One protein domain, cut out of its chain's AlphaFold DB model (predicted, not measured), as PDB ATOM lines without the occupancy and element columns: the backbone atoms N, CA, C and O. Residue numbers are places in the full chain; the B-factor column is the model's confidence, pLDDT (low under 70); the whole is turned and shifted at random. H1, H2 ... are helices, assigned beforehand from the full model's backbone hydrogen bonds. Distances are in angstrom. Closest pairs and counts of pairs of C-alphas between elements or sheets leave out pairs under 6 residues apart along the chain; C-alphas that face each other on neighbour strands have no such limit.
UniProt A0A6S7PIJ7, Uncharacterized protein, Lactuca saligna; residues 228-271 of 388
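Overview. This is residues 228 to 271 of the 388 residues of an uncharacterized protein of Lactuca saligna (UniProt A0A6S7PIJ7). A long helix, H1, turns at a tight link into a helix half as many residues long, H2, which folds back beside the last part of H1: a lopsided helical hairpin, with residues 228 to 239 of H1 sticking out. The printed part has 44 residues with two named helices, H1 then H2, and no named strand; its class is all helix. It is loose, with a radius of gyration of the C-alphas of 12.5 A, and spans 42 by 19 by 8 A, a rod.

Along the chain. Find C-alpha 228 at (65.859, 3.592, 28.317); from there H1, residues 228 to 253, runs 37.9 A to C-alpha 253 at (38.522, -22.414, 32.004). H2, residues 258 to 270, covers 18.8 A and ends at C-alpha 270, at (51.176, -8.567, 16.725).

Arrangement. Look at Ile 251 and Phe 260, whose C-alphas, 6.0 A apart, are the closest of H1 and H2. The helices touch there, H1 with residues 247 to 251 alone and H2 with residues 260 to 264 alone. They form a helical hairpin, running opposite ways at a shallow tilt of 22 degrees. In H1 and H2 every O i to N i+4 pair is within hydrogen-bond range.

Size, cuts and confidence. The C-alphas of Lys 228 and Glu 256, 42.0 A apart, are the two farthest apart. The printed part has no cut, and the link from H1 to H2 is tight. Residues 253 to 258 also stand free. Mean pLDDT of the printed part is 78.3; look for values under 70 at residues 231, 235 and 269 to 271.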
ATOM      1  N   LYS A 228      67.293   3.255  28.219       71.81
ATOM      2  CA  LYS A 228      65.859   3.592  28.317       71.81
ATOM      3  C   LYS A 228      65.004   2.674  27.438       71.81
ATOM      4  O   LYS A 228      64.019   2.115  27.921       71.81
ATOM      5  N   ILE A 229      65.421   2.445  26.192       73.44
ATOM      6  CA  ILE A 229      64.755   1.526  25.258       73.44
ATOM      7  C   ILE A 229      64.793   0.093  25.801       73.44
ATOM      8  O   ILE A 229      63.765  -0.578  25.815       73.44
ATOM      9  N   SER A 230      65.931  -0.358  26.332       76.06
ATOM     10  CA  SER A 230      66.067  -1.699  26.919       76.06
ATOM     11  C   SER A 230      65.139  -1.897  28.117       76.06
ATOM     12  O   SER A 230      64.487  -2.933  28.241       76.06
ATOM     13  N   LYS A 231      65.019  -0.891  28.991       68.00
ATOM     14  CA  LYS A 231      64.066  -0.925  30.114       68.00
ATOM     15  C   LYS A 231      62.621  -1.016  29.624       68.00
ATOM     16  O   LYS A 231      61.850  -1.802  30.174       68.00
ATOM     17  N   MET A 232      62.275  -0.257  28.586       70.69
ATOM     18  CA  MET A 232      60.943  -0.281  27.981       70.69
ATOM     19  C   MET A 232      60.633  -1.644  27.346       70.69
ATOM     20  O   MET A 232      59.564  -2.201  27.597       70.69
ATOM     21  N   LEU A 233      61.586  -2.233  26.619       70.31
ATOM     22  CA  LEU A 233      61.462  -3.574  26.034       70.31
ATOM     23  C   LEU A 233      61.255  -4.650  27.108       70.31
ATOM     24  O   LEU A 233      60.312  -5.433  27.017       70.31
ATOM     25  N   ASN A 234      62.054  -4.628  28.176       72.81
ATOM     26  CA  ASN A 234      61.921  -5.575  29.288       72.81
ATOM     27  C   ASN A 234      60.588  -5.425  30.046       72.81
ATOM     28  O   ASN A 234      60.111  -6.371  30.676       72.81
ATOM     29  N   SER A 235      60.000  -4.225  30.055       67.31
ATOM     30  CA  SER A 235      58.663  -3.986  30.617       67.31
ATOM     31  C   SER A 235      57.575  -4.579  29.722       67.31
ATOM     32  O   SER A 235      56.693  -5.300  30.195       67.31
ATOM     33  N   PHE A 236      57.679  -4.343  28.413       74.94
ATOM     34  CA  PHE A 236      56.762  -4.897  27.425       74.94
ATOM     35  C   PHE A 236      56.769  -6.430  27.429       74.94
ATOM     36  O   PHE A 236      55.707  -7.053  27.425       74.94
ATOM     37  N   GLU A 237      57.948  -7.045  27.527       75.12
ATOM     38  CA  GLU A 237      58.093  -8.501  27.596       75.12
ATOM     39  C   GLU A 237      57.392  -9.091  28.830       75.12
ATOM     40  O   GLU A 237      56.603 -10.031  28.711       75.12
ATOM     41  N   ARG A 238      57.544  -8.457  29.999       74.38
ATOM     42  CA  ARG A 238      56.832  -8.860  31.226       74.38
ATOM     43  C   ARG A 238      55.315  -8.704  31.112       74.38
ATOM     44  O   ARG A 238      54.564  -9.575  31.558       74.38
ATOM     45  N   MET A 239      54.836  -7.613  30.509       76.44
ATOM     46  CA  MET A 239      53.401  -7.431  30.255       76.44
ATOM     47  C   MET A 239      52.854  -8.508  29.313       76.44
ATOM     48  O   MET A 239      51.782  -9.062  29.570       76.44
ATOM     49  N   LYS A 240      53.613  -8.855  28.269       77.06
ATOM     50  CA  LYS A 240      53.278  -9.919  27.319       77.06
ATOM     51  C   LYS A 240      53.170 -11.282  28.002       77.06
ATOM     52  O   LYS A 240      52.202 -12.002  27.761       77.06
ATOM     53  N   GLU A 241      54.114 -11.647  28.865       78.62
ATOM     54  CA  GLU A 241      54.053 -12.905  29.626       78.62
ATOM     55  C   GLU A 241      52.809 -12.964  30.522       78.62
ATOM     56  O   GLU A 241      52.076 -13.959  30.533       78.62
ATOM     57  N   LYS A 242      52.516 -11.864  31.226       80.19
ATOM     58  CA  LYS A 242      51.343 -11.769  32.101       80.19
ATOM     59  C   LYS A 242      50.043 -11.910  31.313       80.19
ATOM     60  O   LYS A 242      49.152 -12.644  31.747       80.19
ATOM     61  N   LEU A 243      49.937 -11.263  30.154       82.38
ATOM     62  CA  LEU A 243      48.764 -11.371  29.288       82.38
ATOM     63  C   LEU A 243      48.583 -12.802  28.757       82.38
ATOM     64  O   LEU A 243      47.485 -13.343  28.863       82.38
ATOM     65  N   ASN A 244      49.662 -13.448  28.302       80.56
ATOM     66  CA  ASN A 244      49.645 -14.851  27.867       80.56
ATOM     67  C   ASN A 244      49.176 -15.797  28.974       80.56
ATOM     68  O   ASN A 244      48.322 -16.652  28.750       80.56
ATOM     69  N   SER A 245      49.691 -15.623  30.193       83.50
ATOM     70  CA  SER A 245      49.294 -16.466  31.325       83.50
ATOM     71  C   SER A 245      47.796 -16.352  31.640       83.50
ATOM     72  O   SER A 245      47.140 -17.363  31.904       83.50
ATOM     73  N   LYS A 246      47.231 -15.139  31.553       85.56
ATOM     74  CA  LYS A 246      45.799 -14.894  31.759       85.56
ATOM     75  C   LYS A 246      44.955 -15.472  30.629       85.56
ATOM     76  O   LYS A 246      43.915 -16.062  30.910       85.56
ATOM     77  N   LEU A 247      45.404 -15.329  29.384       86.12
ATOM     78  CA  LEU A 247      44.687 -15.836  28.220       86.12
ATOM     79  C   LEU A 247      44.637 -17.368  28.213       86.12
ATOM     80  O   LEU A 247      43.561 -17.939  28.075       86.12
ATOM     81  N   ASN A 248      45.758 -18.031  28.503       84.06
ATOM     82  CA  ASN A 248      45.809 -19.489  28.648       84.06
ATOM     83  C   ASN A 248      44.904 -19.992  29.784       84.06
ATOM     84  O   ASN A 248      44.213 -21.003  29.647       84.06
ATOM     85  N   ASN A 249      44.859 -19.271  30.907       86.62
ATOM     86  CA  ASN A 249      43.933 -19.583  31.997       86.62
ATOM     87  C   ASN A 249      42.464 -19.427  31.549       86.62
ATOM     88  O   ASN A 249      41.637 -20.294  31.815       86.62
ATOM     89  N   ALA A 250      42.141 -18.376  30.792       84.75
ATOM     90  CA  ALA A 250      40.797 -18.175  30.255       84.75
ATOM     91  C   ALA A 250      40.386 -19.274  29.258       84.75
ATOM     92  O   ALA A 250      39.300 -19.829  29.401       84.75
ATOM     93  N   ILE A 251      41.261 -19.651  28.318       85.50
ATOM     94  CA  ILE A 251      41.010 -20.718  27.331       85.50
ATOM     95  C   ILE A 251      40.805 -22.072  28.022       85.50
ATOM     96  O   ILE A 251      39.916 -22.835  27.653       85.50
ATOM     97  N   THR A 252      41.599 -22.374  29.053       86.81
ATOM     98  CA  THR A 252      41.449 -23.629  29.810       86.81
ATOM     99  C   THR A 252      40.172 -23.667  30.646       86.81
ATOM    100  O   THR A 252      39.583 -24.736  30.803       86.81
ATOM    101  N   LYS A 253      39.730 -22.520  31.175       90.00
ATOM    102  CA  LYS A 253      38.522 -22.414  32.004       90.00
ATOM    103  C   LYS A 253      37.228 -22.326  31.187       90.00
ATOM    104  O   LYS A 253      36.200 -22.790  31.673       90.00
ATOM    105  N   PHE A 254      37.287 -21.756  29.984       89.25
ATOM    106  CA  PHE A 254      36.144 -21.508  29.095       89.25
ATOM    107  C   PHE A 254      36.450 -21.948  27.648       89.25
ATOM    108  O   PHE A 254      36.512 -21.109  26.743       89.25
ATOM    109  N   PRO A 255      36.680 -23.251  27.403       83.19
ATOM    110  CA  PRO A 255      37.094 -23.759  26.092       83.19
ATOM    111  C   PRO A 255      36.049 -23.561  24.982       83.19
ATOM    112  O   PRO A 255      36.390 -23.601  23.804       83.19
ATOM    113  N   GLU A 256      34.782 -23.349  25.335       85.88
ATOM    114  CA  GLU A 256      33.671 -23.094  24.412       85.88
ATOM    115  C   GLU A 256      33.596 -21.647  23.896       85.88
ATOM    116  O   GLU A 256      32.800 -21.352  23.004       85.88
ATOM    117  N   LYS A 257      34.384 -20.725  24.463       87.12
ATOM    118  CA  LYS A 257      34.368 -19.306  24.090       87.12
ATOM    119  C   LYS A 257      35.417 -19.006  23.024       87.12
ATOM    120  O   LYS A 257      36.596 -18.822  23.319       87.12
ATOM    121  N   GLU A 258      34.951 -18.865  21.786       82.50
ATOM    122  CA  GLU A 258      35.809 -18.585  20.627       82.50
ATOM    123  C   GLU A 258      36.531 -17.227  20.720       82.50
ATOM    124  O   GLU A 258      37.629 -17.070  20.193       82.50
ATOM    125  N   SER A 259      35.988 -16.264  21.474       82.31
ATOM    126  CA  SER A 259      36.606 -14.945  21.674       82.31
ATOM    127  C   SER A 259      38.035 -15.017  22.228       82.31
ATOM    128  O   SER A 259      38.887 -14.234  21.810       82.31
ATOM    129  N   PHE A 260      38.339 -15.974  23.111       83.56
ATOM    130  CA  PHE A 260      39.690 -16.124  23.659       83.56
ATOM    131  C   PHE A 260      40.684 -16.693  22.640       83.56
ATOM    132  O   PHE A 260      41.855 -16.321  22.667       83.56
ATOM    133  N   ARG A 261      40.221 -17.522  21.697       78.50
ATOM    134  CA  ARG A 261      41.049 -18.028  20.589       78.50
ATOM    135  C   ARG A 261      41.325 -16.930  19.563       78.50
ATOM    136  O   ARG A 261      42.458 -16.784  19.119       78.50
ATOM    137  N   ILE A 262      40.334 -16.074  19.296       81.69
ATOM    138  CA  ILE A 262      40.509 -14.861  18.481       81.69
ATOM    139  C   ILE A 262      41.543 -13.918  19.122       81.69
ATOM    140  O   ILE A 262      42.374 -13.337  18.423       81.69
ATOM    141  N   PHE A 263      41.536 -13.759  20.450       83.88
ATOM    142  CA  PHE A 263      42.552 -12.960  21.147       83.88
ATOM    143  C   PHE A 263      43.955 -13.580  21.078       83.88
ATOM    144  O   PHE A 263      44.933 -12.841  20.963       83.88
ATOM    145  N   GLU A 264      44.066 -14.908  21.114       79.00
ATOM    146  CA  GLU A 264      45.340 -15.632  20.985       79.00
ATOM    147  C   GLU A 264      45.943 -15.455  19.582       79.00
ATOM    148  O   GLU A 264      47.131 -15.149  19.436       79.00
ATOM    149  N   GLU A 265      45.104 -15.543  18.549       77.31
ATOM    150  CA  GLU A 265      45.496 -15.311  17.158       77.31
ATOM    151  C   GLU A 265      45.920 -13.852  16.925       77.31
ATOM    152  O   GLU A 265      46.998 -13.597  16.384       77.31
ATOM    153  N   LYS A 266      45.143 -12.879  17.427       78.00
ATOM    154  CA  LYS A 266      45.510 -11.452  17.367       78.00
ATOM    155  C   LYS A 266      46.832 -11.170  18.081       78.00
ATOM    156  O   LYS A 266      47.650 -10.417  17.557       78.00
ATOM    157  N   MET A 267      47.077 -11.781  19.243       74.50
ATOM    158  CA  MET A 267      48.350 -11.612  19.949       74.50
ATOM    159  C   MET A 267      49.526 -12.188  19.149       74.50
ATOM    160  O   MET A 267      50.593 -11.578  19.103       74.50
ATOM    161  N   THR A 268      49.328 -13.332  18.493       70.19
ATOM    162  CA  THR A 268      50.356 -13.972  17.659       70.19
ATOM    163  C   THR A 268      50.692 -13.115  16.433       70.19
ATOM    164  O   THR A 268      51.870 -12.946  16.117       70.19
ATOM    165  N   ASN A 269      49.690 -12.480  15.815       66.25
ATOM    166  CA  ASN A 269      49.873 -11.585  14.664       66.25
ATOM    167  C   ASN A 269      50.596 -10.274  15.020       66.25
ATOM    168  O   ASN A 269      51.405  -9.799  14.230       66.25
ATOM    169  N   ILE A 270      50.407  -9.733  16.231       63.12
ATOM    170  CA  ILE A 270      51.176  -8.567  16.725       63.12
ATOM    171  C   ILE A 270      52.693  -8.859  16.768       63.12
ATOM    172  O   ILE A 270      53.509  -7.940  16.745       63.12
ATOM    173  N   ILE A 271      53.089 -10.134  16.822       57.00
ATOM    174  CA  ILE A 271      54.485 -10.568  16.980       57.00
ATOM    175  C   ILE A 271      55.123 -10.958  15.632       57.00
ATOM    176  O   ILE A 271      56.342 -11.107  15.559       57.00
TER     177      ILE A 271